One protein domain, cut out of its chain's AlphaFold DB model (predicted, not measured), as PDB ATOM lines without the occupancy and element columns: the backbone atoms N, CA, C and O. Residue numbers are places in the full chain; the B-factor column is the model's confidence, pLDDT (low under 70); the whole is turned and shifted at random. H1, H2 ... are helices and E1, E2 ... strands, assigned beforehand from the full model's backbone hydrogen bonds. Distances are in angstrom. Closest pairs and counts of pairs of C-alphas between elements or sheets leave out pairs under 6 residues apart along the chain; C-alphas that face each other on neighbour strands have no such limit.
ATOM      1  N   SER A 503      13.807   9.176  27.273       89.56
ATOM      2  CA  SER A 503      14.739   9.998  26.498       89.56
ATOM      3  C   SER A 503      14.314  11.465  26.486       89.56
ATOM      4  O   SER A 503      15.152  12.350  26.668       89.56
ATOM      5  N   MET A 504      13.017  11.738  26.319       89.75
ATOM      6  CA  MET A 504      12.457  13.088  26.337       89.75
ATOM      7  C   MET A 504      12.614  13.754  27.701       89.75
ATOM      8  O   MET A 504      13.001  14.920  27.755       89.75
ATOM      9  N   TYR A 505      12.360  13.041  28.800       94.94
ATOM     10  CA  TYR A 505      12.513  13.600  30.141       94.94
ATOM     11  C   TYR A 505      13.982  13.931  30.433       94.94
ATOM     12  O   TYR A 505      14.318  15.073  30.755       94.94
ATOM     13  N   LEU A 506      14.894  12.984  30.188       94.31
ATOM     14  CA  LEU A 506      16.343  13.207  30.293       94.31
ATOM     15  C   LEU A 506      16.837  14.331  29.361       94.31
ATOM     16  O   LEU A 506      17.825  15.013  29.650       94.31
ATOM     17  N   LYS A 507      16.167  14.540  28.220       89.81
ATOM     18  CA  LYS A 507      16.482  15.619  27.277       89.81
ATOM     19  C   LYS A 507      16.045  16.991  27.758       89.81
ATOM     20  O   LYS A 507      16.844  17.930  27.762       89.81
ATOM     21  N   ASN A 508      14.780  17.080  28.132       91.19
ATOM     22  CA  ASN A 508      14.058  18.336  28.246       91.19
ATOM     23  C   ASN A 508      13.893  18.796  29.692       91.19
ATOM     24  O   ASN A 508      13.398  19.899  29.898       91.19
ATOM     25  N   LYS A 509      14.250  17.967  30.679       94.31
ATOM     26  CA  LYS A 509      13.981  18.241  32.097       94.31
ATOM     27  C   LYS A 509      15.208  18.111  32.995       94.31
ATOM     28  O   LYS A 509      15.156  18.595  34.117       94.31
ATOM     29  N   VAL A 510      16.313  17.525  32.529       95.88
ATOM     30  CA  VAL A 510      17.520  17.311  33.348       95.88
ATOM     31  C   VAL A 510      18.678  18.168  32.856       95.88
ATOM     32  O   VAL A 510      19.047  18.107  31.683       95.88
ATOM     33  N   GLN A 511      19.299  18.924  33.761       95.00
ATOM     34  CA  GLN A 511      20.521  19.679  33.484       95.00
ATOM     35  C   GLN A 511      21.713  19.073  34.213       95.00
ATOM     36  O   GLN A 511      21.655  18.820  35.412       95.00
ATOM     37  N   CYS A 512      22.810  18.858  33.491       95.81
ATOM     38  CA  CYS A 512      23.931  18.089  34.021       95.81
ATOM     39  C   CYS A 512      24.856  18.854  34.957       95.81
ATOM     40  O   CYS A 512      25.396  18.267  35.892       95.81
ATOM     41  N   THR A 513      25.031  20.157  34.744       94.12
ATOM     42  CA  THR A 513      25.853  21.002  35.615       94.12
ATOM     43  C   THR A 513      25.087  22.254  36.004       94.12
ATOM     44  O   THR A 513      24.370  22.828  35.185       94.12
ATOM     45  N   TYR A 514      25.209  22.667  37.260       92.75
ATOM     46  CA  TYR A 514      24.496  23.821  37.807       92.75
ATOM     47  C   TYR A 514      25.301  24.478  38.930       92.75
ATOM     48  O   TYR A 514      26.269  23.906  39.431       92.75
ATOM     49  N   LYS A 515      24.919  25.692  39.332       92.06
ATOM     50  CA  LYS A 515      25.397  26.313  40.573       92.06
ATOM     51  C   LYS A 515      24.338  26.103  41.652       92.06
ATOM     52  O   LYS A 515      23.158  26.289  41.378       92.06
ATOM     53  N   ASN A 516      24.742  25.688  42.850       89.38
ATOM     54  CA  ASN A 516      23.825  25.674  43.991       89.38
ATOM     55  C   ASN A 516      23.591  27.102  44.527       89.38
ATOM     56  O   ASN A 516      24.193  28.055  44.033       89.38
ATOM     57  N   SER A 517      22.771  27.240  45.572       88.88
ATOM     58  CA  SER A 517      22.488  28.528  46.235       88.88
ATOM     59  C   SER A 517      23.740  29.274  46.716       88.88
ATOM     60  O   SER A 517      23.741  30.494  46.770       88.88
ATOM     61  N   LYS A 518      24.835  28.555  46.998       92.31
ATOM     62  CA  LYS A 518      26.138  29.115  47.402       92.31
ATOM     63  C   LYS A 518      27.069  29.419  46.215       92.31
ATOM     64  O   LYS A 518      28.274  29.542  46.395       92.31
ATOM     65  N   GLY A 519      26.567  29.408  44.979       89.88
ATOM     66  CA  GLY A 519      27.360  29.647  43.767       89.88
ATOM     67  C   GLY A 519      28.340  28.525  43.381       89.88
ATOM     68  O   GLY A 519      29.001  28.619  42.342       89.88
ATOM     69  N   LYS A 520      28.425  27.433  44.158       92.12
ATOM     70  CA  LYS A 520      29.345  26.314  43.910       92.12
ATOM     71  C   LYS A 520      28.840  25.466  42.749       92.12
ATOM     72  O   LYS A 520      27.693  25.016  42.752       92.12
ATOM     73  N   LYS A 521      29.723  25.187  41.783       91.75
ATOM     74  CA  LYS A 521      29.435  24.258  40.681       91.75
ATOM     75  C   LYS A 521      29.154  22.854  41.231       91.75
ATOM     76  O   LYS A 521      29.928  22.315  42.026       91.75
ATOM     77  N   LYS A 522      28.047  22.269  40.792       94.94
ATOM     78  CA  LYS A 522      27.561  20.929  41.118       94.94
ATOM     79  C   LYS A 522      27.223  20.183  39.831       94.94
ATOM     80  O   LYS A 522      27.014  20.791  38.781       94.94
ATOM     81  N   GLN A 523      27.199  18.860  39.934       95.94
ATOM     82  CA  GLN A 523      26.810  17.954  38.860       95.94
ATOM     83  C   GLN A 523      25.543  17.224  39.286       95.94
ATOM     84  O   GLN A 523      25.394  16.895  40.463       95.94
ATOM     85  N   THR A 524      24.652  16.986  38.337       97.94
ATOM     86  CA  THR A 524      23.497  16.114  38.536       97.94
ATOM     87  C   THR A 524      23.948  14.661  38.459       97.94
ATOM     88  O   THR A 524      24.730  14.286  37.578       97.94
ATOM     89  N   GLU A 525      23.466  13.851  39.395       98.62
ATOM     90  CA  GLU A 525      23.661  12.406  39.406       98.62
ATOM     91  C   GLU A 525      22.456  11.724  38.752       98.62
ATOM     92  O   GLU A 525      21.313  12.091  39.020       98.62
ATOM     93  N   VAL A 526      22.711  10.744  37.888       98.81
ATOM     94  CA  VAL A 526      21.692   9.904  37.250       98.81
ATOM     95  C   VAL A 526      22.014   8.452  37.578       98.81
ATOM     96  O   VAL A 526      23.053   7.926  37.181       98.81
ATOM     97  N   LEU A 527      21.138   7.819  38.343       98.81
ATOM     98  CA  LEU A 527      21.301   6.484  38.900       98.81
ATOM     99  C   LEU A 527      20.248   5.578  38.259       98.81
ATOM    100  O   LEU A 527      19.057   5.728  38.515       98.81
ATOM    101  N   VAL A 528      20.681   4.687  37.376       98.81
ATOM    102  CA  VAL A 528      19.818   3.774  36.622       98.81
ATOM    103  C   VAL A 528      19.890   2.401  37.268       98.81
ATOM    104  O   VAL A 528      20.984   1.872  37.442       98.81
ATOM    105  N   ASN A 529      18.743   1.816  37.585       98.19
ATOM    106  CA  ASN A 529      18.627   0.432  38.015       98.19
ATOM    107  C   ASN A 529      17.538  -0.245  37.184       98.19
ATOM    108  O   ASN A 529      16.384   0.183  37.224       98.19
ATOM    109  N   MET A 530      17.918  -1.233  36.379       97.00
ATOM    110  CA  MET A 530      17.046  -1.756  35.337       97.00
ATOM    111  C   MET A 530      17.150  -3.269  35.198       97.00
ATOM    112  O   MET A 530      18.246  -3.798  35.063       97.00
ATOM    113  N   PHE A 531      16.019  -3.971  35.152       94.31
ATOM    114  CA  PHE A 531      16.031  -5.398  34.834       94.31
ATOM    115  C   PHE A 531      16.566  -5.637  33.418       94.31
ATOM    116  O   PHE A 531      17.638  -6.214  33.280       94.31
ATOM    117  N   VAL A 532      15.878  -5.114  32.396       90.50
ATOM    118  CA  VAL A 532      16.291  -5.208  30.987       90.50
ATOM    119  C   VAL A 532      16.544  -3.813  30.417       90.50
ATOM    120  O   VAL A 532      15.653  -2.956  30.405       90.50
ATOM    121  N   PHE A 533      17.756  -3.577  29.914       91.50
ATOM    122  CA  PHE A 533      18.152  -2.335  29.252       91.50
ATOM    123  C   PHE A 533      18.681  -2.613  27.842       91.50
ATOM    124  O   PHE A 533      19.882  -2.749  27.615       91.50
ATOM    125  N   THR A 534      17.772  -2.646  26.871       85.12
ATOM    126  CA  THR A 534      18.087  -3.020  25.483       85.12
ATOM    127  C   THR A 534      17.824  -1.912  24.464       85.12
ATOM    128  O   THR A 534      18.135  -2.076  23.285       85.12
ATOM    129  N   ARG A 535      17.283  -0.760  24.891       82.62
ATOM    130  CA  ARG A 535      16.949   0.356  23.996       82.62
ATOM    131  C   ARG A 535      18.071   1.390  23.876       82.62
ATOM    132  O   ARG A 535      18.410   2.077  24.838       82.62
ATOM    133  N   ASP A 536      18.548   1.611  22.654       81.25
ATOM    134  CA  ASP A 536      19.672   2.526  22.407       81.25
ATOM    135  C   ASP A 536      19.373   3.998  22.704       81.25
ATOM    136  O   ASP A 536      20.280   4.730  23.085       81.25
ATOM    137  N   SER A 537      18.139   4.486  22.499       82.81
ATOM    138  CA  SER A 537      17.854   5.929  22.611       82.81
ATOM    139  C   SER A 537      18.160   6.486  24.010       82.81
ATOM    140  O   SER A 537      18.908   7.467  24.097       82.81
ATOM    141  N   PRO A 538      17.700   5.853  25.107       89.06
ATOM    142  CA  PRO A 538      18.133   6.209  26.453       89.06
ATOM    143  C   PRO A 538      19.638   6.031  26.672       89.06
ATOM    144  O   PRO A 538      20.262   6.900  27.275       89.06
ATOM    145  N   ALA A 539      20.252   4.964  26.150       90.56
ATOM    146  CA  ALA A 539      21.686   4.710  26.313       90.56
ATOM    147  C   ALA A 539      22.554   5.810  25.684       90.56
ATOM    148  O   ALA A 539      23.435   6.374  26.336       90.56
ATOM    149  N   MET A 540      22.246   6.183  24.440       87.31
ATOM    150  CA  MET A 540      22.885   7.294  23.741       87.31
ATOM    151  C   MET A 540      22.680   8.603  24.505       87.31
ATOM    152  O   MET A 540      23.619   9.381  24.671       87.31
ATOM    153  N   ARG A 541      21.467   8.847  25.022       90.06
ATOM    154  CA  ARG A 541      21.184  10.053  25.805       90.06
ATOM    155  C   ARG A 541      22.032  10.124  27.075       90.06
ATOM    156  O   ARG A 541      22.573  11.192  27.362       90.06
ATOM    157  N   LEU A 542      22.167   9.018  27.804       95.00
ATOM    158  CA  LEU A 542      23.024   8.933  28.987       95.00
ATOM    159  C   LEU A 542      24.492   9.183  28.619       95.00
ATOM    160  O   LEU A 542      25.141  10.004  29.262       95.00
ATOM    161  N   TRP A 543      25.000   8.571  27.545       93.44
ATOM    162  CA  TRP A 543      26.363   8.824  27.065       93.44
ATOM    163  C   TRP A 543      26.606  10.321  26.805       93.44
ATOM    164  O   TRP A 543      27.522  10.910  27.377       93.44
ATOM    165  N   HIS A 544      25.717  10.988  26.060       90.56
ATOM    166  CA  HIS A 544      25.819  12.432  25.804       90.56
ATOM    167  C   HIS A 544      25.791  13.260  27.097       90.56
ATOM    168  O   HIS A 544      26.598  14.170  27.283       90.56
ATOM    169  N   MET A 545      24.904  12.919  28.034       94.00
ATOM    170  CA  MET A 545      24.812  13.590  29.333       94.00
ATOM    171  C   MET A 545      26.080  13.426  30.183       94.00
ATOM    172  O   MET A 545      26.418  14.320  30.958       94.00
ATOM    173  N   ALA A 546      26.815  12.323  30.047       95.00
ATOM    174  CA  ALA A 546      28.110  12.167  30.702       95.00
ATOM    175  C   ALA A 546      29.222  12.924  29.959       95.00
ATOM    176  O   ALA A 546      30.033  13.603  30.589       95.00
ATOM    177  N   HIS A 547      29.280  12.815  28.634       92.12
ATOM    178  CA  HIS A 547      30.515  13.072  27.893       92.12
ATOM    179  C   HIS A 547      30.558  14.369  27.099       92.12
ATOM    180  O   HIS A 547      31.650  14.917  26.921       92.12
ATOM    181  N   ASP A 548      29.419  14.910  26.684       90.69
ATOM    182  CA  ASP A 548      29.394  16.155  25.919       90.69
ATOM    183  C   ASP A 548      29.918  17.351  26.739       90.69
ATOM    184  O   ASP A 548      30.050  17.275  27.971       90.69
ATOM    185  N   PRO A 549      30.244  18.477  26.081       90.75
ATOM    186  CA  PRO A 549      30.536  19.729  26.759       90.75
ATOM    187  C   PRO A 549      29.415  20.127  27.719       90.75
ATOM    188  O   PRO A 549      28.236  19.824  27.510       90.75
ATOM    189  N   ALA A 550      29.778  20.838  28.782       86.12
ATOM    190  CA  ALA A 550      28.792  21.362  29.714       86.12
ATOM    191  C   ALA A 550      27.881  22.376  29.002       86.12
ATOM    192  O   ALA A 550      28.350  23.311  28.353       86.12
ATOM    193  N   GLY A 551      26.571  22.176  29.134       74.81
ATOM    194  CA  GLY A 551      25.550  23.110  28.667       74.81
ATOM    195  C   GLY A 551      25.257  24.215  29.673       74.81
ATOM    196  O   GLY A 551      25.429  24.018  30.876       74.81
ATOM    197  N   LYS A 552      24.739  25.355  29.200       66.62
ATOM    198  CA  LYS A 552      24.197  26.402  30.088       66.62
ATOM    199  C   LYS A 552      22.815  26.029  30.651       66.62
ATOM    200  O   LYS A 552      22.480  26.469  31.748       66.62
ATOM    201  N   LYS A 553      22.025  25.232  29.915       65.56
ATOM    202  CA  LYS A 553      20.654  24.816  30.266       65.56
ATOM    203  C   LYS A 553      20.318  23.457  29.633       65.56
ATOM    204  O   LYS A 553      20.943  23.049  28.658       65.56
ATOM    205  N   TRP A 554      19.320  22.750  30.162       70.06
ATOM    206  CA  TRP A 554      18.719  21.604  29.468       70.06
ATOM    207  C   TRP A 554      18.092  22.042  28.129       70.06
ATOM    208  O   TRP A 554      17.755  23.211  27.944       70.06
ATOM    209  N   GLY A 555      17.953  21.121  27.172       62.94
ATOM    210  CA  GLY A 555      17.425  21.430  25.835       62.94
ATOM    211  C   GLY A 555      18.370  22.200  24.894       62.94
ATOM    212  O   GLY A 555      18.043  22.341  23.720       62.94
ATOM    213  N   THR A 556      19.547  22.653  25.350       70.50
ATOM    214  CA  THR A 556      20.566  23.263  24.471       70.50
ATOM    215  C   THR A 556      21.407  22.214  23.740       70.50
ATOM    216  O   THR A 556      21.419  21.047  24.130       70.50
ATOM    217  N   LYS A 557      22.150  22.638  22.702       72.38
ATOM    218  CA  LYS A 557      23.021  21.776  21.871       72.38
ATOM    219  C   LYS A 557      23.907  20.828  22.690       72.38
ATOM    220  O   LYS A 557      24.043  19.669  22.323       72.38
ATOM    221  N   TRP A 558      24.472  21.314  23.794       82.44
ATOM    222  CA  TRP A 558      25.283  20.526  24.721       82.44
ATOM    223  C   TRP A 558      24.648  20.538  26.111       82.44
ATOM    224  O   TRP A 558      24.112  21.559  26.528       82.44
ATOM    225  N   ASN A 559      24.685  19.409  26.819       90.31
ATOM    226  CA  ASN A 559      24.219  19.263  28.204       90.31
ATOM    227  C   ASN A 559      24.975  18.112  28.881       90.31
ATOM    228  O   ASN A 559      24.363  17.210  29.443       90.31
ATOM    229  N   GLY A 560      26.301  18.093  28.752       93.06
ATOM    230  CA  GLY A 560      27.125  17.070  29.379       93.06
ATOM    231  C   GLY A 560      27.613  17.458  30.776       93.06
ATOM    232  O   GLY A 560      27.390  18.576  31.252       93.06
ATOM    233  N   GLY A 561      28.289  16.526  31.447       94.56
ATOM    234  CA  GLY A 561      28.828  16.716  32.794       94.56
ATOM    235  C   GLY A 561      28.056  16.011  33.912       94.56
ATOM    236  O   GLY A 561      28.384  16.220  35.077       94.56
ATOM    237  N   CYS A 562      27.057  15.182  33.603       97.56
ATOM    238  CA  CYS A 562      26.361  14.372  34.601       97.56
ATOM    239  C   CYS A 562      27.278  13.272  35.155       97.56
ATOM    240  O   CYS A 562      28.194  12.795  34.477       97.56
ATOM    241  N   LYS A 563      26.992  12.829  36.381       98.44
ATOM    242  CA  LYS A 563      27.553  11.598  36.946       98.44
ATOM    243  C   LYS A 563      26.533  10.480  36.806       98.44
ATOM    244  O   LYS A 563      25.481  10.532  37.430       98.44
ATOM    245  N   ILE A 564      26.836   9.482  35.994       98.69
ATOM    246  CA  ILE A 564      25.903   8.415  35.650       98.69
ATOM    247  C   ILE A 564      26.399   7.096  36.231       98.69
ATOM    248  O   ILE A 564      27.553   6.720  36.016       98.69
ATOM    249  N   THR A 565      25.531   6.390  36.953       98.44
ATOM    250  CA  THR A 565      25.782   5.022  37.424       98.44
ATOM    251  C   THR A 565      24.632   4.131  36.991       98.44
ATOM    252  O   THR A 565      23.480   4.469  37.231       98.44
ATOM    253  N   ILE A 566      24.946   3.010  36.350       98.31
ATOM    254  CA  ILE A 566      23.974   2.063  35.807       98.31
ATOM    255  C   ILE A 566      24.181   0.712  36.487       98.31
ATOM    256  O   ILE A 566      25.299   0.204  36.523       98.31
ATOM    257  N   VAL A 567      23.099   0.136  36.992       96.62
ATOM    258  CA  VAL A 567      22.988  -1.252  37.432       96.62
ATOM    259  C   VAL A 567      21.967  -1.931  36.531       96.62
ATOM    260  O   VAL A 567      20.880  -1.388  36.325       96.62
ATOM    261  N   TYR A 568      22.310  -3.092  35.981       94.25
ATOM    262  CA  TYR A 568      21.401  -3.841  35.117       94.25
ATOM    263  C   TYR A 568      21.478  -5.348  35.346       94.25
ATOM    264  O   TYR A 568      22.494  -5.832  35.839       94.25
ATOM    265  N   THR A 569      20.437  -6.092  34.981       90.81
ATOM    266  CA  THR A 569      20.517  -7.563  34.901       90.81
ATOM    267  C   THR A 569      20.798  -8.001  33.474       90.81
ATOM    268  O   THR A 569      21.800  -8.661  33.239       90.81
ATOM    269  N   ASP A 570      20.003  -7.529  32.522       86.81
ATOM    270  CA  ASP A 570      20.165  -7.796  31.098       86.81
ATOM    271  C   ASP A 570      20.381  -6.489  30.315       86.81
ATOM    272  O   ASP A 570      19.752  -5.457  30.581       86.81
ATOM    273  N   MET A 571      21.322  -6.513  29.375       87.69
ATOM    274  CA  MET A 571      21.688  -5.382  28.534       87.69
ATOM    275  C   MET A 571      22.107  -5.862  27.150       87.69
ATOM    276  O   MET A 571      23.008  -6.692  27.017       87.69
ATOM    277  N   SER A 572      21.517  -5.264  26.112       82.19
ATOM    278  CA  SER A 572      21.846  -5.626  24.732       82.19
ATOM    279  C   SER A 572      23.272  -5.226  24.367       82.19
ATOM    280  O   SER A 572      23.756  -4.149  24.736       82.19
ATOM    281  N   GLN A 573      23.928  -6.080  23.583       81.19
ATOM    282  CA  GLN A 573      25.233  -5.816  22.986       81.19
ATOM    283  C   GLN A 573      25.529  -6.786  21.844       81.19
ATOM    284  O   GLN A 573      24.983  -7.887  21.793       81.19
ATOM    285  N   ALA A 574      26.444  -6.404  20.960       79.19
ATOM    286  CA  ALA A 574      26.983  -7.321  19.971       79.19
ATOM    287  C   ALA A 574      27.981  -8.292  20.631       79.19
ATOM    288  O   ALA A 574      28.928  -7.860  21.288       79.19
ATOM    289  N   ILE A 575      27.813  -9.600  20.407       80.38
ATOM    290  CA  ILE A 575      28.671 -10.663  20.966       80.38
ATOM    291  C   ILE A 575      29.306 -11.497  19.854       80.38
ATOM    292  O   ILE A 575      28.702 -11.748  18.809       80.38
ATOM    293  N   ARG A 576      30.540 -11.950  20.092       78.94
ATOM    294  CA  ARG A 576      31.217 -12.969  19.286       78.94
ATOM    295  C   ARG A 576      31.320 -14.279  20.063       78.94
ATOM    296  O   ARG A 576      31.692 -14.264  21.234       78.94
ATOM    297  N   ALA A 577      31.048 -15.395  19.396       74.62
ATOM    298  CA  ALA A 577      31.126 -16.735  19.969       74.62
ATOM    299  C   ALA A 577      31.795 -17.717  18.996       74.62
ATOM    300  O   ALA A 577      31.866 -17.469  17.788       74.62
ATOM    301  N   TYR A 578      32.309 -18.826  19.531       69.81
ATOM    302  CA  TYR A 578      32.854 -19.917  18.729       69.81
ATOM    303  C   TYR A 578      31.722 -20.696  18.070       69.81
ATOM    304  O   TYR A 578      30.869 -21.257  18.752       69.81
ATOM    305  N   ASN A 579      31.730 -20.741  16.745       68.38
ATOM    306  CA  ASN A 579      30.822 -21.568  15.973       68.38
ATOM    307  C   ASN A 579      31.486 -22.933  15.747       68.38
ATOM    308  O   ASN A 579      32.510 -23.018  15.066       68.38
ATOM    309  N   THR A 580      30.923 -23.992  16.330       65.62
ATOM    310  CA  THR A 580      31.451 -25.366  16.240       65.62
ATOM    311  C   THR A 580      31.392 -25.924  14.821       65.62
ATOM    312  O   THR A 580      32.298 -26.653  14.421       65.62
ATOM    313  N   ASN A 581      30.396 -25.518  14.031       65.88
ATOM    314  CA  ASN A 581      30.229 -25.960  12.647       65.88
ATOM    315  C   ASN A 581      31.294 -25.351  11.728       65.88
ATOM    316  O   ASN A 581      31.852 -26.036  10.878       65.88
ATOM    317  N   THR A 582      31.614 -24.064  11.905       68.50
ATOM    318  CA  THR A 582      32.617 -23.365  11.075       68.50
ATOM    319  C   THR A 582      34.007 -23.323  11.705       68.50
ATOM    320  O   THR A 582      34.929 -22.750  11.125       68.50
ATOM    321  N   LYS A 583      34.158 -23.879  12.914       73.25
ATOM    322  CA  LYS A 583      35.381 -23.881  13.729       73.25
ATOM    323  C   LYS A 583      36.038 -22.500  13.875       73.25
ATOM    324  O   LYS A 583      37.259 -22.398  13.978       73.25
ATOM    325  N   SER A 584      35.248 -21.424  13.901       69.56
ATOM    326  CA  SER A 584      35.756 -20.044  13.928       69.56
ATOM    327  C   SER A 584      34.957 -19.135  14.867       69.56
ATOM    328  O   SER A 584      33.789 -19.389  15.161       69.56
ATOM    329  N   ILE A 585      35.590 -18.061  15.358       71.19
ATOM    330  CA  ILE A 585      34.928 -17.056  16.203       71.19
ATOM    331  C   ILE A 585      34.194 -16.051  15.316       71.19
ATOM    332  O   ILE A 585      34.822 -15.207  14.667       71.19
ATOM    333  N   GLN A 586      32.869 -16.082  15.371       73.06
ATOM    334  CA  GLN A 586      31.984 -15.288  14.524       73.06
ATOM    335  C   GLN A 586      31.054 -14.410  15.366       73.06
ATOM    336  O   GLN A 586      30.922 -14.597  16.573       73.06
ATOM    337  N   TRP A 587      30.435 -13.415  14.733       78.19
ATOM    338  CA  TRP A 587      29.376 -12.627  15.365       78.19
ATOM    339  C   TRP A 587      28.121 -13.471  15.541       78.19
ATOM    340  O   TRP A 587      27.716 -14.169  14.615       78.19
ATOM    341  N   VAL A 588      27.494 -13.343  16.705       75.94
ATOM    342  CA  VAL A 588      26.210 -13.968  16.995       75.94
ATOM    343  C   VAL A 588      25.100 -13.122  16.372       75.94
ATOM    344  O   VAL A 588      24.787 -12.042  16.872       75.94
ATOM    345  N   LYS A 589      24.604 -13.560  15.212       73.31
ATOM    346  CA  LYS A 589      23.587 -12.864  14.415       73.31
ATOM    347  C   LYS A 589      22.898 -13.834  13.445       73.31
ATOM    348  O   LYS A 589      23.529 -14.818  13.045       73.31
ATOM    349  N   PRO A 590      21.691 -13.513  12.946       63.69
ATOM    350  CA  PRO A 590      21.089 -14.248  11.841       63.69
ATOM    351  C   PRO A 590      21.996 -14.283  10.600       63.69
ATOM    352  O   PRO A 590      22.654 -13.288  10.251       63.69
ATOM    353  N   LYS A 591      21.966 -15.405   9.877       60.28
ATOM    354  CA  LYS A 591      22.624 -15.560   8.572       60.28
ATOM    355  C   LYS A 591      22.200 -14.426   7.617       60.28
ATOM    356  O   LYS A 591      21.029 -14.063   7.559       60.28
ATOM    357  N   GLY A 592      23.150 -13.799   6.925       59.16
ATOM    358  CA  GLY A 592      22.917 -12.711   5.965       59.16
ATOM    359  C   GLY A 592      22.527 -11.350   6.560       59.16
ATOM    360  O   GLY A 592      22.287 -10.400   5.811       59.16
ATOM    361  N   THR A 593      22.469 -11.207   7.890       59.66
ATOM    362  CA  THR A 593      22.136  -9.924   8.536       59.66
ATOM    363  C   THR A 593      23.381  -9.186   9.031       59.66
ATOM    364  O   THR A 593      24.395  -9.820   9.330       59.66
ATOM    365  N   PRO A 594      23.384  -7.845   9.125       63.25
ATOM    366  CA  PRO A 594      24.521  -7.133   9.711       63.25
ATOM    367  C   PRO A 594      24.470  -7.159  11.244       63.25
ATOM    368  O   PRO A 594      23.387  -7.202  11.814       63.25
ATOM    369  N   VAL A 595      25.630  -7.035  11.897       70.38
ATOM    370  CA  VAL A 595      25.744  -6.983  13.369       70.38
ATOM    371  C   VAL A 595      24.844  -5.891  13.950       70.38
ATOM    372  O   VAL A 595      24.872  -4.748  13.476       70.38
ATOM    373  N   ASP A 596      24.067  -6.251  14.968       70.69
ATOM    374  CA  ASP A 596      23.237  -5.324  15.727       70.69
ATOM    375  C   ASP A 596      23.957  -4.903  17.011       70.69
ATOM    376  O   ASP A 596      24.261  -5.726  17.870       70.69
ATOM    377  N   TRP A 597      24.307  -3.621  17.090       76.75
ATOM    378  CA  TRP A 597      25.069  -3.054  18.203       76.75
ATOM    379  C   TRP A 597      24.107  -2.522  19.251       76.75
ATOM    380  O   TRP A 597      23.231  -1.728  18.910       76.75
ATOM    381  N   GLY A 598      24.293  -2.940  20.499       80.12
ATOM    382  CA  GLY A 598      23.340  -2.686  21.572       80.12
ATOM    383  C   GLY A 598      23.771  -1.598  22.549       80.12
ATOM    384  O   GLY A 598      24.752  -0.872  22.360       80.12
ATOM    385  N   VAL A 599      23.032  -1.522  23.652       87.12
ATOM    386  CA  VAL A 599      23.203  -0.541  24.725       87.12
ATOM    387  C   VAL A 599      24.623  -0.536  25.291       87.12
ATOM    388  O   VAL A 599      25.203   0.544  25.432       87.12
ATOM    389  N   ALA A 600      25.220  -1.698  25.577       88.88
ATOM    390  CA  ALA A 600      26.570  -1.743  26.147       88.88
ATOM    391  C   ALA A 600      27.616  -1.158  25.179       88.88
ATOM    392  O   ALA A 600      28.554  -0.469  25.597       88.88
ATOM    393  N   ASP A 601      27.423  -1.358  23.874       85.81
ATOM    394  CA  ASP A 601      28.280  -0.798  22.833       85.81
ATOM    395  C   ASP A 601      28.123   0.732  22.742       85.81
ATOM    396  O   ASP A 601      29.103   1.471  22.607       85.81
ATOM    397  N   CYS A 602      26.899   1.244  22.916       86.06
ATOM    398  CA  CYS A 602      26.647   2.685  22.974       86.06
ATOM    399  C   CYS A 602      27.364   3.319  24.173       86.06
ATOM    400  O   CYS A 602      28.120   4.278  24.025       86.06
ATOM    401  N   LEU A 603      27.149   2.763  25.370       91.25
ATOM    402  CA  LEU A 603      27.676   3.300  26.626       91.25
ATOM    403  C   LEU A 603      29.208   3.249  26.691       91.25
ATOM    404  O   LEU A 603      29.832   4.121  27.297       91.25
ATOM    405  N   SER A 604      29.813   2.247  26.052       90.25
ATOM    406  CA  SER A 604      31.263   2.047  26.009       90.25
ATOM    407  C   SER A 604      31.958   2.765  24.850       90.25
ATOM    408  O   SER A 604      33.159   2.585  24.653       90.25
ATOM    409  N   THR A 605      31.247   3.585  24.070       87.50
ATOM    410  CA  THR A 605      31.860   4.340  22.969       87.50
ATOM    411  C   THR A 605      32.926   5.317  23.512       87.50
ATOM    412  O   THR A 605      32.627   6.098  24.421       87.50
ATOM    413  N   PRO A 606      34.172   5.300  22.989       83.69
ATOM    414  CA  PRO A 606      35.234   6.214  23.411       83.69
ATOM    415  C   PRO A 606      34.903   7.688  23.175       83.69
ATOM    416  O   PRO A 606      34.259   8.047  22.194       83.69
ATOM    417  N   THR A 607      35.441   8.553  24.031       77.50
ATOM    418  CA  THR A 607      35.237  10.006  23.992       77.50
ATOM    419  C   THR A 607      36.481  10.707  23.440       77.50
ATOM    420  O   THR A 607      37.281  11.256  24.198       77.50
ATOM    421  N   LYS A 608      36.709  10.663  22.130       74.12
ATOM    422  CA  LYS A 608      37.823  11.383  21.490       74.12
ATOM    423  C   LYS A 608      37.476  12.857  21.235       74.12
ATOM    424  O   LYS A 608      38.365  13.699  21.326       74.12
ATOM    425  N   ARG A 609      36.212  13.182  20.942       66.44
ATOM    426  CA  ARG A 609      35.686  14.540  20.702       66.44
ATOM    427  C   ARG A 609      34.231  14.685  21.203       66.44
ATOM    428  O   ARG A 609      33.509  13.691  21.305       66.44
ATOM    429  N   PRO A 610      33.779  15.918  21.515       65.88
ATOM    430  CA  PRO A 610      32.367  16.235  21.750       65.88
ATOM    431  C   PRO A 610      31.434  15.656  20.688       65.88
ATOM    432  O   PRO A 610      31.680  15.834  19.496       65.88
ATOM    433  N   GLY A 611      30.348  15.005  21.114       64.25
ATOM    434  CA  GLY A 611      29.380  14.433  20.190       64.25
ATOM    435  C   GLY A 611      29.881  13.234  19.384       64.25
ATOM    436  O   GLY A 611      29.211  12.883  18.430       64.25
ATOM    437  N   ASP A 612      30.992  12.574  19.737       67.19
ATOM    438  CA  ASP A 612      31.509  11.398  19.000       67.19
ATOM    439  C   ASP A 612      30.468  10.296  18.747       67.19
ATOM    440  O   ASP A 612      30.573   9.534  17.777       67.19
ATOM    441  N   LEU A 613      29.440  10.246  19.594       70.38
ATOM    442  CA  LEU A 613      28.221   9.489  19.378       70.38
ATOM    443  C   LEU A 613      27.226  10.242  18.450       70.38
ATOM    444  O   LEU A 613      26.059  10.418  18.783       70.38
ATOM    445  N   THR A 648      33.798  -0.092  23.170       84.31
ATOM    446  CA  THR A 648      35.087  -0.757  23.446       84.31
ATOM    447  C   THR A 648      34.987  -2.261  23.683       84.31
ATOM    448  O   THR A 648      36.015  -2.932  23.700       84.31
ATOM    449  N   LEU A 649      33.779  -2.798  23.878       80.06
ATOM    450  CA  LEU A 649      33.569  -4.232  24.083       80.06
ATOM    451  C   LEU A 649      33.871  -5.048  22.820       80.06
ATOM    452  O   LEU A 649      34.470  -6.116  22.931       80.06
ATOM    453  N   GLN A 650      33.536  -4.533  21.627       77.12
ATOM    454  CA  GLN A 650      33.884  -5.132  20.325       77.12
ATOM    455  C   GLN A 650      33.636  -6.657  20.261       77.12
ATOM    456  O   GLN A 650      34.495  -7.428  19.820       77.12
ATOM    457  N   GLY A 651      32.463  -7.108  20.720       74.31
ATOM    458  CA  GLY A 651      32.087  -8.525  20.716       74.31
ATOM    459  C   GLY A 651      32.419  -9.298  21.990       74.31
ATOM    460  O   GLY A 651      32.089 -10.479  22.074       74.31
ATOM    461  N   ARG A 652      33.079  -8.671  22.969       77.06
ATOM    462  CA  ARG A 652      33.389  -9.283  24.267       77.06
ATOM    463  C   ARG A 652      32.262  -9.029  25.258       77.06
ATOM    464  O   ARG A 652      31.762  -7.913  25.351       77.06
ATOM    465  N   MET A 653      31.945 -10.036  26.065       74.69
ATOM    466  CA  MET A 653      31.100  -9.835  27.238       74.69
ATOM    467  C   MET A 653      31.790  -8.908  28.258       74.69
ATOM    468  O   MET A 653      33.018  -8.971  28.418       74.69
ATOM    469  N   PRO A 654      31.020  -8.088  28.993       75.31
ATOM    470  CA  PRO A 654      31.464  -7.407  30.194       75.31
ATOM    471  C   PRO A 654      32.246  -8.349  31.102       75.31
ATOM    472  O   PRO A 654      31.738  -9.378  31.541       75.31
ATOM    473  N   THR A 655      33.510  -8.026  31.370       65.50
ATOM    474  CA  THR A 655      34.346  -8.885  32.209       65.50
ATOM    475  C   THR A 655      33.924  -8.740  33.671       65.50
ATOM    476  O   THR A 655      34.273  -7.761  34.322       65.50
ATOM    477  N   ILE A 656      33.194  -9.729  34.185       68.38
ATOM    478  CA  ILE A 656      32.687  -9.803  35.571       68.38
ATOM    479  C   ILE A 656      33.353 -10.941  36.369       68.38
ATOM    480  O   ILE A 656      32.808 -11.477  37.324       68.38
ATOM    481  N   ASN A 657      34.575 -11.304  35.976       60.28
ATOM    482  CA  ASN A 657      35.283 -12.519  36.406       60.28
ATOM    483  C   ASN A 657      35.932 -12.458  37.795       60.28
ATOM    484  O   ASN A 657      36.676 -13.369  38.161       60.28
ATOM    485  N   ARG A 658      35.748 -11.369  38.541       66.56
ATOM    486  CA  ARG A 658      36.350 -11.186  39.863       66.56
ATOM    487  C   ARG A 658      35.270 -10.770  40.848       66.56
ATOM    488  O   ARG A 658      34.391  -9.984  40.498       66.56
ATOM    489  N   GLY A 659      35.365 -11.287  42.071       65.12
ATOM    490  CA  GLY A 659      34.607 -10.737  43.187       65.12
ATOM    491  C   GLY A 659      35.028  -9.288  43.439       65.12
ATOM    492  O   GLY A 659      36.136  -8.885  43.072       65.12
ATOM    493  N   GLY A 660      34.146  -8.495  44.038       64.38
ATOM    494  CA  GLY A 660      34.469  -7.113  44.398       64.38
ATOM    495  C   GLY A 660      34.147  -6.052  43.336       64.38
ATOM    496  O   GLY A 660      34.597  -4.912  43.446       64.38
ATOM    497  N   GLY A 661      33.383  -6.387  42.292       64.50
ATOM    498  CA  GLY A 661      32.872  -5.376  41.370       64.50
ATOM    499  C   GLY A 661      32.512  -5.909  39.996       64.50
ATOM    500  O   GLY A 661      33.334  -5.917  39.086       64.50
ATOM    501  N   TYR A 662      31.228  -6.189  39.791       84.88
ATOM    502  CA  TYR A 662      30.640  -6.439  38.464       84.88
ATOM    503  C   TYR A 662      30.502  -5.176  37.605       84.88
ATOM    504  O   TYR A 662      29.748  -5.124  36.632       84.88
ATOM    505  N   CYS A 663      31.233  -4.132  37.980       89.44
ATOM    506  CA  CYS A 663      31.293  -2.865  37.288       89.44
ATOM    507  C   CYS A 663      32.370  -2.922  36.213       89.44
ATOM    508  O   CYS A 663      33.555  -2.771  36.497       89.44
ATOM    509  N   TRP A 664      31.940  -3.128  34.977       88.31
ATOM    510  CA  TRP A 664      32.822  -3.311  33.828       88.31
ATOM    511  C   TRP A 664      33.122  -1.999  33.093       88.31
ATOM    512  O   TRP A 664      34.149  -1.888  32.426       88.31
ATOM    513  N   LEU A 665      32.247  -0.993  33.213       91.50
ATOM    514  CA  LEU A 665      32.434   0.315  32.589       91.50
ATOM    515  C   LEU A 665      32.835   1.354  33.629       91.50
ATOM    516  O   LEU A 665      32.154   1.542  34.640       91.50
ATOM    517  N   LYS A 666      33.892   2.103  33.318       92.56
ATOM    518  CA  LYS A 666      34.270   3.336  34.008       92.56
ATOM    519  C   LYS A 666      34.846   4.306  32.984       92.56
ATOM    520  O   LYS A 666      35.988   4.164  32.565       92.56
ATOM    521  N   SER A 667      34.052   5.289  32.579       92.19
ATOM    522  CA  SER A 667      34.438   6.281  31.576       92.19
ATOM    523  C   SER A 667      34.241   7.702  32.101       92.19
ATOM    524  O   SER A 667      33.329   7.979  32.884       92.19
ATOM    525  N   LYS A 668      35.123   8.612  31.688       93.19
ATOM    526  CA  LYS A 668      35.144  10.021  32.090       93.19
ATOM    527  C   LYS A 668      35.208  10.896  30.847       93.19
ATOM    528  O   LYS A 668      35.904  10.569  29.895       93.19
ATOM    529  N   SER A 669      34.501  12.018  30.882       90.62
ATOM    530  CA  SER A 669      34.503  12.993  29.798       90.62
ATOM    531  C   SER A 669      35.887  13.599  29.548       90.62
ATOM    532  O   SER A 669      36.569  14.020  30.485       90.62
ATOM    533  N   THR A 670      36.242  13.715  28.268       85.38
ATOM    534  CA  THR A 670      37.410  14.449  27.756       85.38
ATOM    535  C   THR A 670      37.084  15.892  27.356       85.38
ATOM    536  O   THR A 670      37.993  16.681  27.131       85.38
ATOM    537  N   SER A 671      35.805  16.288  27.321       78.25
ATOM    538  CA  SER A 671      35.352  17.614  26.860       78.25
ATOM    539  C   SER A 671      35.431  18.718  27.927       78.25
ATOM    540  O   SER A 671      34.831  19.783  27.784       78.25
ATOM    541  N   GLY A 672      36.114  18.462  29.047       79.62
ATOM    542  CA  GLY A 672      36.211  19.388  30.180       79.62
ATOM    543  C   GLY A 672      34.952  19.480  31.056       79.62
ATOM    544  O   GLY A 672      35.007  20.090  32.123       79.62
ATOM    545  N   SER A 673      33.838  18.829  30.686       87.44
ATOM    546  CA  SER A 673      32.585  18.824  31.469       87.44
ATOM    547  C   SER A 673      32.660  18.017  32.771       87.44
ATOM    548  O   SER A 673      31.785  18.140  33.629       87.44
ATOM    549  N   LYS A 674      33.723  17.217  32.943       91.19
ATOM    550  CA  LYS A 674      33.997  16.359  34.114       91.19
ATOM    551  C   LYS A 674      32.915  15.308  34.402       91.19
ATOM    552  O   LYS A 674      32.908  14.745  35.496       91.19
ATOM    553  N   GLY A 675      32.008  15.042  33.462       95.56
ATOM    554  CA  GLY A 675      31.006  13.991  33.621       95.56
ATOM    555  C   GLY A 675      31.625  12.596  33.579       95.56
ATOM    556  O   GLY A 675      32.753  12.402  33.113       95.56
ATOM    557  N   THR A 676      30.898  11.626  34.120       97.06
ATOM    558  CA  THR A 676      31.352  10.240  34.263       97.06
ATOM    559  C   THR A 676      30.211   9.283  33.988       97.06
ATOM    560  O   THR A 676      29.074   9.580  34.340       97.06
ATOM    561  N   ILE A 677      30.524   8.106  33.456       96.75
ATOM    562  CA  ILE A 677      29.588   6.991  33.359       96.75
ATOM    563  C   ILE A 677      30.221   5.715  33.910       96.75
ATOM    564  O   ILE A 677      31.375   5.393  33.616       96.75
ATOM    565  N   LYS A 678      29.460   5.008  34.740       95.94
ATOM    566  CA  LYS A 678      29.795   3.710  35.321       95.94
ATOM    567  C   LYS A 678      28.645   2.747  35.043       95.94
ATOM    568  O   LYS A 678      27.495   3.143  35.199       95.94
ATOM    569  N   ALA A 679      28.941   1.507  34.667       95.25
ATOM    570  CA  ALA A 679      27.929   0.466  34.488       95.25
ATOM    571  C   ALA A 679      28.365  -0.830  35.168       95.25
ATOM    572  O   ALA A 679      29.540  -1.203  35.092       95.25
ATOM    573  N   CYS A 680      27.416  -1.483  35.834       93.12
ATOM    574  CA  CYS A 680      27.603  -2.716  36.579       93.12
ATOM    575  C   CYS A 680      26.493  -3.713  36.259       93.12
ATOM    576  O   CYS A 680      25.321  -3.337  36.249       93.12
ATOM    577  N   ALA A 681      26.859  -4.975  36.054       91.50
ATOM    578  CA  ALA A 681      25.885  -6.056  36.100       91.50
ATOM    579  C   ALA A 681      25.469  -6.288  37.562       91.50
ATOM    580  O   ALA A 681      26.279  -6.147  38.481       91.50
ATOM    581  N   SER A 682      24.203  -6.612  37.792       91.00
ATOM    582  CA  SER A 682      23.679  -6.902  39.124       91.00
ATOM    583  C   SER A 682      24.101  -8.293  39.591       91.00
ATOM    584  O   SER A 682      24.274  -8.483  40.789       91.00
ATOM    585  N   THR A 683      24.320  -9.215  38.647       87.12
ATOM    586  CA  THR A 683      24.529 -10.659  38.822       87.12
ATOM    587  C   THR A 683      25.544 -11.203  37.804       87.12
ATOM    588  O   THR A 683      25.734 -10.556  36.768       87.12
ATOM    589  N   PRO A 684      26.208 -12.354  38.054       82.75
ATOM    590  CA  PRO A 684      26.952 -13.068  37.017       82.75
ATOM    591  C   PRO A 684      26.086 -13.341  35.789       82.75
ATOM    592  O   PRO A 684      24.906 -13.630  35.949       82.75
ATOM    593  N   LEU A 685      26.675 -13.299  34.592       80.56
ATOM    594  CA  LEU A 685      25.987 -13.479  33.307       80.56
ATOM    595  C   LEU A 685      26.673 -14.568  32.487       80.56
ATOM    596  O   LEU A 685      27.848 -14.419  32.177       80.56
ATOM    597  N   ASN A 686      25.978 -15.639  32.131       74.75
ATOM    598  CA  ASN A 686      26.454 -16.671  31.214       74.75
ATOM    599  C   ASN A 686      25.859 -16.470  29.821       74.75
ATOM    600  O   ASN A 686      24.730 -16.019  29.676       74.75
ATOM    601  N   LEU A 687      26.607 -16.888  28.802       73.38
ATOM    602  CA  LEU A 687      26.048 -17.136  27.480       73.38
ATOM    603  C   LEU A 687      25.415 -18.528  27.492       73.38
ATOM    604  O   LEU A 687      26.149 -19.506  27.651       73.38
ATOM    605  N   THR A 688      24.096 -18.618  27.360       59.22
ATOM    606  CA  THR A 688      23.376 -19.901  27.455       59.22
ATOM    607  C   THR A 688      22.815 -20.373  26.119       59.22
ATOM    608  O   THR A 688      22.890 -21.566  25.841       59.22
ATOM    609  N   GLU A 689      22.360 -19.471  25.247       60.31
ATOM    610  CA  GLU A 689      21.800 -19.827  23.935       60.31
ATOM    611  C   GLU A 689      21.731 -18.628  22.968       60.31
ATOM    612  O   GLU A 689      22.132 -17.507  23.299       60.31
ATOM    613  N   LEU A 690      21.252 -18.877  21.745       58.81
ATOM    614  CA  LEU A 690      20.809 -17.828  20.826       58.81
ATOM    615  C   LEU A 690      19.360 -17.476  21.147       58.81
ATOM    616  O   LEU A 690      18.529 -18.377  21.180       58.81
ATOM    617  N   ASP A 691      19.055 -16.195  21.325       54.59
ATOM    618  CA  ASP A 691      17.678 -15.721  21.441       54.59
ATOM    619  C   ASP A 691      16.954 -15.933  20.098       54.59
ATOM    620  O   ASP A 691      17.365 -15.346  19.096       54.59
ATOM    621  N   PRO A 692      15.904 -16.766  20.002       50.28
ATOM    622  CA  PRO A 692      15.217 -17.021  18.736       50.28
ATOM    623  C   PRO A 692      14.555 -15.781  18.105       50.28
ATOM    624  O   PRO A 692      14.342 -15.778  16.886       50.28
ATOM    625  N   ALA A 693      14.274 -14.730  18.892       49.12
ATOM    626  CA  ALA A 693      13.602 -13.505  18.447       49.12
ATOM    627  C   ALA A 693      14.419 -12.718  17.430       49.12
ATOM    628  O   ALA A 693      13.908 -12.183  16.440       49.12
ATOM    629  N   ASP A 694      15.719 -12.631  17.696       50.81
ATOM    630  CA  ASP A 694      16.644 -11.774  16.967       50.81
ATOM    631  C   ASP A 694      18.002 -12.436  16.685       50.81
ATOM    632  O   ASP A 694      18.880 -11.823  16.067       50.81
ATOM    633  N   LEU A 695      18.148 -13.704  17.081       55.53
ATOM    634  CA  LEU A 695      19.332 -14.555  16.972       55.53
ATOM    635  C   LEU A 695      20.594 -13.893  17.539       55.53
ATOM    636  O   LEU A 695      21.698 -14.106  17.021       55.53
ATOM    637  N   ARG A 696      20.442 -13.082  18.594       63.53
ATOM    638  CA  ARG A 696      21.551 -12.565  19.401       63.53
ATOM    639  C   ARG A 696      21.934 -13.550  20.500       63.53
ATOM    640  O   ARG A 696      21.234 -14.501  20.816       63.53
ATOM    641  N   ALA A 697      23.100 -13.311  21.082       65.44
ATOM    642  CA  ALA A 697      23.571 -14.026  22.256       65.44
ATOM    643  C   ALA A 697      22.676 -13.708  23.460       65.44
ATOM    644  O   ALA A 697      22.655 -12.556  23.900       65.44
ATOM    645  N   LYS A 698      22.004 -14.717  24.015       67.25
ATOM    646  CA  LYS A 698      21.234 -14.569  25.246       67.25
ATOM    647  C   LYS A 698      22.173 -14.621  26.445       67.25
ATOM    648  O   LYS A 698      22.918 -15.587  26.631       67.25
ATOM    649  N   LEU A 699      22.176 -13.544  27.226       75.12
ATOM    650  CA  LEU A 699      22.962 -13.437  28.450       75.12
ATOM    651  C   LEU A 699      22.048 -13.671  29.639       75.12
ATOM    652  O   LEU A 699      21.242 -12.817  29.992       75.12
ATOM    653  N   GLU A 700      22.191 -14.830  30.261       70.56
ATOM    654  CA  GLU A 700      21.360 -15.224  31.389       70.56
ATOM    655  C   GLU A 700      22.114 -15.092  32.695       70.56
ATOM    656  O   GLU A 700      23.327 -15.298  32.771       70.56
ATOM    657  N   TRP A 701      21.392 -14.747  33.755       77.44
ATOM    658  CA  TRP A 701      22.004 -14.686  35.067       77.44
ATOM    659  C   TRP A 701      22.454 -16.079  35.514       77.44
ATOM    660  O   TRP A 701      21.821 -17.092  35.228       77.44
ATOM    661  N   THR A 702      23.552 -16.135  36.257       77.50
ATOM    662  CA  THR A 702      24.023 -17.367  36.885       77.50
ATOM    663  C   THR A 702      24.403 -17.122  38.340       77.50
ATOM    664  O   THR A 702      24.457 -15.982  38.807       77.50
ATOM    665  N   THR A 703      24.618 -18.207  39.069       84.88
ATOM    666  CA  THR A 703      24.943 -18.201  40.491       84.88
ATOM    667  C   THR A 703      26.390 -17.746  40.708       84.88
ATOM    668  O   THR A 703      27.287 -18.006  39.897       84.88
ATOM    669  N   ASP A 704      26.629 -17.004  41.788       85.94
ATOM    670  CA  ASP A 704      27.989 -16.668  42.211       85.94
ATOM    671  C   ASP A 704      28.631 -17.793  43.039       85.94
ATOM    672  O   ASP A 704      27.983 -18.751  43.444       85.94
ATOM    673  N   SER A 705      29.932 -17.698  43.304       85.31
ATOM    674  CA  SER A 705      30.693 -18.724  44.026       85.31
ATOM    675  C   SER A 705      30.295 -18.882  45.491       85.31
ATOM    676  O   SER A 705      30.839 -19.746  46.167       85.31
ATOM    677  N   ALA A 706      29.390 -18.041  45.997       85.31
ATOM    678  CA  ALA A 706      28.776 -18.180  47.310       85.31
ATOM    679  C   ALA A 706      27.367 -18.801  47.226       85.31
ATOM    680  O   ALA A 706      26.632 -18.771  48.211       85.31
ATOM    681  N   GLY A 707      26.965 -19.324  46.062       84.62
ATOM    682  CA  GLY A 707      25.655 -19.935  45.853       84.62
ATOM    683  C   GLY A 707      24.514 -18.924  45.699       84.62
ATOM    684  O   GLY A 707      23.349 -19.314  45.757       84.62
ATOM    685  N   LYS A 708      24.795 -17.623  45.515       85.69
ATOM    686  CA  LYS A 708      23.748 -16.594  45.431       85.69
ATOM    687  C   LYS A 708      23.346 -16.291  43.985       85.69
ATOM    688  O   LYS A 708      24.168 -15.878  43.163       85.69
ATOM    689  N   SER A 709      22.045 -16.382  43.712       86.44
ATOM    690  CA  SER A 709      21.446 -16.156  42.381       86.44
ATOM    691  C   SER A 709      20.563 -14.906  42.306       86.44
ATOM    692  O   SER A 709      19.753 -14.775  41.392       86.44
ATOM    693  N   TRP A 710      20.670 -13.988  43.271       91.06
ATOM    694  CA  TRP A 710      19.850 -12.778  43.259       91.06
ATOM    695  C   TRP A 710      20.225 -11.849  42.101       91.06
ATOM    696  O   TRP A 710      21.373 -11.811  41.657       91.06
ATOM    697  N   TYR A 711      19.271 -11.049  41.641       92.25
ATOM    698  CA  TYR A 711      19.440 -10.106  40.532       92.25
ATOM    699  C   TYR A 711      18.605  -8.848  40.772       92.25
ATOM    700  O   TYR A 711      17.748  -8.817  41.659       92.25
ATOM    701  N   THR A 712      18.848  -7.782  40.006       94.88
ATOM    702  CA  THR A 712      17.926  -6.642  40.024       94.88
ATOM    703  C   THR A 712      16.768  -6.865  39.072       94.88
ATOM    704  O   THR A 712      16.972  -7.090  37.886       94.88
ATOM    705  N   HIS A 713      15.545  -6.781  39.573       95.69
ATOM    706  CA  HIS A 713      14.328  -6.729  38.772       95.69
ATOM    707  C   HIS A 713      13.617  -5.365  38.911       95.69
ATOM    708  O   HIS A 713      12.496  -5.155  38.429       95.69
ATOM    709  N   GLN A 714      14.299  -4.411  39.551       96.38
ATOM    710  CA  GLN A 714      13.865  -3.031  39.705       96.38
ATOM    711  C   GLN A 714      13.938  -2.293  38.373       96.38
ATOM    712  O   GLN A 714      14.739  -2.624  37.495       96.38
ATOM    713  N   LYS A 715      13.075  -1.290  38.221       97.38
ATOM    714  CA  LYS A 715      12.936  -0.527  36.978       97.38
ATOM    715  C   LYS A 715      12.808   0.945  37.333       97.38
ATOM    716  O   LYS A 715      11.707   1.452  37.543       97.38
ATOM    717  N   TYR A 716      13.940   1.629  37.498       98.62
ATOM    718  CA  TYR A 716      13.943   3.061  37.774       98.62
ATOM    719  C   TYR A 716      15.196   3.807  37.307       98.62
ATOM    720  O   TYR A 716      16.288   3.260  37.159       98.62
ATOM    721  N   ILE A 717      15.023   5.114  37.117       98.81
ATOM    722  CA  ILE A 717      16.072   6.101  36.891       98.81
ATOM    723  C   ILE A 717      15.870   7.213  37.918       98.81
ATOM    724  O   ILE A 717      14.947   8.020  37.802       98.81
ATOM    725  N   LEU A 718      16.735   7.253  38.927       98.81
ATOM    726  CA  LEU A 718      16.775   8.303  39.938       98.81
ATOM    727  C   LEU A 718      17.708   9.425  39.476       98.81
ATOM    728  O   LEU A 718      18.869   9.200  39.144       98.81
ATOM    729  N   ILE A 719      17.207  10.650  39.483       98.81
ATOM    730  CA  ILE A 719      17.933  11.856  39.104       98.81
ATOM    731  C   ILE A 719      18.056  12.727  40.350       98.81
ATOM    732  O   ILE A 719      17.046  13.103  40.941       98.81
ATOM    733  N   LYS A 720      19.288  13.060  40.743       98.38
ATOM    734  CA  LYS A 720      19.585  13.891  41.915       98.38
ATOM    735  C   LYS A 720      20.336  15.142  41.486       98.38
ATOM    736  O   LYS A 720      21.518  15.066  41.140       98.38
ATOM    737  N   GLY A 721      19.679  16.300  41.486       95.81
ATOM    738  CA  GLY A 721      20.322  17.557  41.102       95.81
ATOM    739  C   GLY A 721      19.378  18.550  40.441       95.81
ATOM    740  O   GLY A 721      18.361  18.903  41.013       95.81
ATOM    741  N   MET A 722      19.747  19.068  39.270       95.19
ATOM    742  CA  MET A 722      18.961  20.089  38.573       95.19
ATOM    743  C   MET A 722      17.916  19.444  37.655       95.19
ATOM    744  O   MET A 722      18.249  18.944  36.574       95.19
ATOM    745  N   VAL A 723      16.655  19.485  38.086       95.31
ATOM    746  CA  VAL A 723      15.495  18.903  37.405       95.31
ATOM    747  C   VAL A 723      14.401  19.958  37.271       95.31
ATOM    748  O   VAL A 723      14.006  20.584  38.249       95.31
ATOM    749  N   GLU A 724      13.911  20.176  36.052       93.31
ATOM    750  CA  GLU A 724      12.904  21.198  35.722       93.31
ATOM    751  C   GLU A 724      13.292  22.617  36.179       93.31
ATOM    752  O   GLU A 724      12.446  23.420  36.560       93.31
ATOM    753  N   GLY A 725      14.592  22.929  36.169       91.06
ATOM    754  CA  GLY A 725      15.109  24.229  36.607       91.06
ATOM    755  C   GLY A 725      15.194  24.434  38.111       91.06
ATOM    756  O   GLY A 725      15.580  25.519  38.540       91.06
ATOM    757  N   LYS A 726      14.882  23.409  38.907       93.38
ATOM    758  CA  LYS A 726      15.004  23.430  40.363       93.38
ATOM    759  C   LYS A 726      16.034  22.404  40.821       93.38
ATOM    760  O   LYS A 726      16.203  21.356  40.199       93.38
ATOM    761  N   VAL A 727      16.723  22.697  41.921       94.94
ATOM    762  CA  VAL A 727      17.575  21.706  42.591       94.94
ATOM    763  C   VAL A 727      16.664  20.780  43.395       94.94
ATOM    764  O   VAL A 727      16.257  21.124  44.499       94.94
ATOM    765  N   GLN A 728      16.300  19.645  42.804       95.25
ATOM    766  CA  GLN A 728      15.366  18.661  43.350       95.25
ATOM    767  C   GLN A 728      15.656  17.261  42.786       95.25
ATOM    768  O   GLN A 728      16.351  17.106  41.778       95.25
ATOM    769  N   ASN A 729      15.108  16.232  43.426       97.56
ATOM    770  CA  ASN A 729      15.220  14.862  42.937       97.56
ATOM    771  C   ASN A 729      13.980  14.480  42.121       97.56
ATOM    772  O   ASN A 729      12.888  14.987  42.363       97.56
ATOM    773  N   THR A 759      11.584   9.643  46.412       98.31
ATOM    774  CA  THR A 759      12.931   9.851  45.845       98.31
ATOM    775  C   THR A 759      14.048   9.525  46.847       98.31
ATOM    776  O   THR A 759      15.079   8.965  46.458       98.31
ATOM    777  N   SER A 760      13.848   9.806  48.139       98.06
ATOM    778  CA  SER A 760      14.801   9.454  49.203       98.06
ATOM    779  C   SER A 760      14.871   7.944  49.440       98.06
ATOM    780  O   SER A 760      15.967   7.395  49.598       98.06
ATOM    781  N   ALA A 761      13.730   7.253  49.386       98.38
ATOM    782  CA  ALA A 761      13.666   5.801  49.508       98.38
ATOM    783  C   ALA A 761      14.409   5.100  48.351       98.38
ATOM    784  O   ALA A 761      15.257   4.240  48.599       98.38
ATOM    785  N   TYR A 762      14.217   5.545  47.101       98.75
ATOM    786  CA  TYR A 762      15.006   5.058  45.957       98.75
ATOM    787  C   TYR A 762      16.505   5.366  46.096       98.75
ATOM    788  O   TYR A 762      17.333   4.526  45.749       98.75
ATOM    789  N   SER A 763      16.890   6.531  46.634       98.50
ATOM    790  CA  SER A 763      18.310   6.849  46.868       98.50
ATOM    791  C   SER A 763      18.953   5.897  47.881       98.50
ATOM    792  O   SER A 763      20.106   5.486  47.705       98.50
ATOM    793  N   SER A 764      18.222   5.548  48.939       98.31
ATOM    794  CA  SER A 764      18.680   4.608  49.967       98.31
ATOM    795  C   SER A 764      18.781   3.193  49.403       98.31
ATOM    796  O   SER A 764      19.813   2.539  49.557       98.31
ATOM    797  N   ASN A 765      17.763   2.759  48.656       98.31
ATOM    798  CA  ASN A 765      17.746   1.473  47.969       98.31
ATOM    799  C   ASN A 765      18.903   1.331  46.959       98.31
ATOM    800  O   ASN A 765      19.624   0.334  47.003       98.31
ATOM    801  N   PHE A 766      19.154   2.348  46.124       98.25
ATOM    802  CA  PHE A 766      20.269   2.338  45.170       98.25
ATOM    803  C   PHE A 766      21.626   2.217  45.882       98.25
ATOM    804  O   PHE A 766      22.527   1.508  45.436       98.25
ATOM    805  N   SER A 767      21.773   2.884  47.028       97.19
ATOM    806  CA  SER A 767      22.987   2.784  47.843       97.19
ATOM    807  C   SER A 767      23.172   1.371  48.405       97.19
ATOM    808  O   SER A 767      24.292   0.865  48.411       97.19
ATOM    809  N   SER A 768      22.087   0.716  48.837       96.25
ATOM    810  CA  SER A 768      22.109  -0.672  49.313       96.25
ATOM    811  C   SER A 768      22.532  -1.648  48.220       96.25
ATOM    812  O   SER A 768      23.512  -2.359  48.413       96.25
ATOM    813  N   ILE A 769      21.888  -1.630  47.049       94.38
ATOM    814  CA  ILE A 769      22.258  -2.555  45.968       94.38
ATOM    815  C   ILE A 769      23.695  -2.325  45.478       94.38
ATOM    816  O   ILE A 769      24.410  -3.279  45.190       94.38
ATOM    817  N   MET A 770      24.176  -1.078  45.449       94.00
ATOM    818  CA  MET A 770      25.569  -0.800  45.086       94.00
ATOM    819  C   MET A 770      26.574  -1.368  46.094       94.00
ATOM    820  O   MET A 770      27.644  -1.813  45.672       94.00
ATOM    821  N   ARG A 771      26.256  -1.377  47.397       93.25
ATOM    822  CA  ARG A 771      27.088  -2.054  48.408       93.25
ATOM    823  C   ARG A 771      27.119  -3.562  48.164       93.25
ATOM    824  O   ARG A 771      28.196  -4.143  48.146       93.25
ATOM    825  N   GLU A 772      25.966  -4.160  47.887       91.81
ATOM    826  CA  GLU A 772      25.837  -5.597  47.616       91.81
ATOM    827  C   GLU A 772      26.610  -6.017  46.361       91.81
ATOM    828  O   GLU A 772      27.374  -6.974  46.402       91.81
ATOM    829  N   ILE A 773      26.507  -5.253  45.268       90.94
ATOM    830  CA  ILE A 773      27.284  -5.488  44.039       90.94
ATOM    831  C   ILE A 773      28.788  -5.342  44.291       90.94
ATOM    832  O   ILE A 773      29.586  -6.107  43.750       90.94
ATOM    833  N   SER A 774      29.188  -4.358  45.100       88.94
ATOM    834  CA  SER A 774      30.604  -4.122  45.408       88.94
ATOM    835  C   SER A 774      31.205  -5.224  46.279       88.94
ATOM    836  O   SER A 774      32.406  -5.434  46.215       88.94
ATOM    837  N   ASN A 775      30.382  -5.945  47.044       87.44
ATOM    838  CA  ASN A 775      30.799  -7.063  47.892       87.44
ATOM    839  C   ASN A 775      30.490  -8.431  47.271       87.44
ATOM    840  O   ASN A 775      30.677  -9.462  47.917       87.44
ATOM    841  N   ARG A 776      29.983  -8.464  46.034       87.12
ATOM    842  CA  ARG A 776      29.542  -9.709  45.416       87.12
ATOM    843  C   ARG A 776      30.731 -10.606  45.073       87.12
ATOM    844  O   ARG A 776      31.771 -10.122  44.613       87.12
TER     845      ARG A 776
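Overview. This is residues 503 to 613, 648 to 729 and 759 to 776 of the 798 residues of an uncharacterized protein of Actinobacteria bacterium (UniProt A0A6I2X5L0). A six-stranded sheet makes the core of a three-layered slab: H4 crosses one face of it, and H2 with the short H3 packs on the opposite face. The small hairpin of E1 and E2 lies toward one end of the longest axis, and the hairpins of E5 and E6 and of E9 and E10 lie toward the other. The printed part has 211 residues with four named helices and twelve named strands, in the order H1 E1 E2 E3 H2 E4 E5 E6 H3 E7 E8 E9 E10 E11 E12 H4. The large sheet is mixed, in the order E7 E8 E4 E3 E11 E12, and the class is mixed, helices and strands. The whole is compact, with a radius of gyration of the C-alphas of 18.2 A, and its outline is elongated, spanning 64 by 39 by 26 A.

Arrangement. The large sheet runs from edge strand E7, residues 663 to 668, through E8, residues 676 to 681, E4, residues 563 to 571, E3, residues 525 to 533, and E11, residues 715 to 723, to edge strand E12, residues 726 to 729. It is twisted. E7 and E8 form an antiparallel hairpin, with N 667 and O 677 2.9 A apart. E8 and E4 are parallel, with N 564 and O 676 2.8 A apart. E4 and E3 are parallel, with N 528 and O 565 2.8 A apart. E3 and E11 are antiparallel, with N 527 and O 718 2.8 A apart. E11 and E12 form an antiparallel hairpin, with N 728 and O 721 2.8 A apart. These N and O pairs are within hydrogen-bond range. E3 bends by 89 degrees at residue 530, and E4 by 84 degrees at residue 568. H4, residues 759 to 774, is on the sheet at a height of 9.2 A and runs across the strands, at 63 degrees to E11 on the local plane; its closest C-alphas to E11 are those of Tyr 762 and Leu 718, 7.1 A apart. H2, residues 536 to 547, is on the opposite face at a height of 9.0 A, over E8 and E4, and runs along the strands, at 18 degrees to E4 on the local plane; the closest C-alphas of H2 and E8, those of Ala 546 and Thr 676, are 5.2 A apart. E3, H2 and E4 form a strand-helix-strand unit, two parallel neighbour strands with a helix between, and its crossover is right-handed. H3, residues 599 to 603, is on the same face as H2 and touches it, the closest C-alphas, those of Val 599 and Asp 536, being 5.2 A apart. H1, residues 503 to 508, only grazes the sheet and touches H2 through residues 537 to 541 of H2 alone, the closest C-alphas being those of Ser 503 and Pro 538, 5.1 A apart. E1, residues 513 to 515, and E2, residues 521 to 523, form an antiparallel hairpin, with N 522 and O 514 within hydrogen-bond range at 2.8 A; E2 runs on into E3 at 7 degrees. E5, residues 576 to 579, and E6, residues 584 to 587, form another, with N 577 and O 586 within range at 2.9 A. E9, residues 685 to 690, and E10, residues 697 to 701, form a third, with N 686 and O 700 within range at 2.7 A. In H1, H2, H3 and H4 every O i to N i+4 pair is within hydrogen-bond range.

Along the chain. H1 begins at C-alpha 503, (14.739, 9.998, 26.498). H2 is 16.1 A long from first to last C-alpha, E3 18.7 A, E4 19.8 A, E8 17.3 A and E11 19.6 A. E4 begins at C-alpha 563, (27.553, 11.598, 36.946). H4, 22.5 A long, ends at C-alpha 774, (30.604, -4.122, 45.408).

Size, cuts and confidence. The two C-alphas farthest apart, those of Lys 518 and Asn 581, are 65.3 A apart. Residues 614 to 647 and 730 to 758 are not printed; the gaps are 13.0 A from C-alpha 613 to 648 and 6.2 A from C-alpha 729 to 759. Of the links that are printed whole, H2 to E4, E6 to H3 and E10 to E11 are long. The mean pLDDT of the printed part is 84.3, and 36 residues are under 70, among them 655 to 661 and 688 to 698.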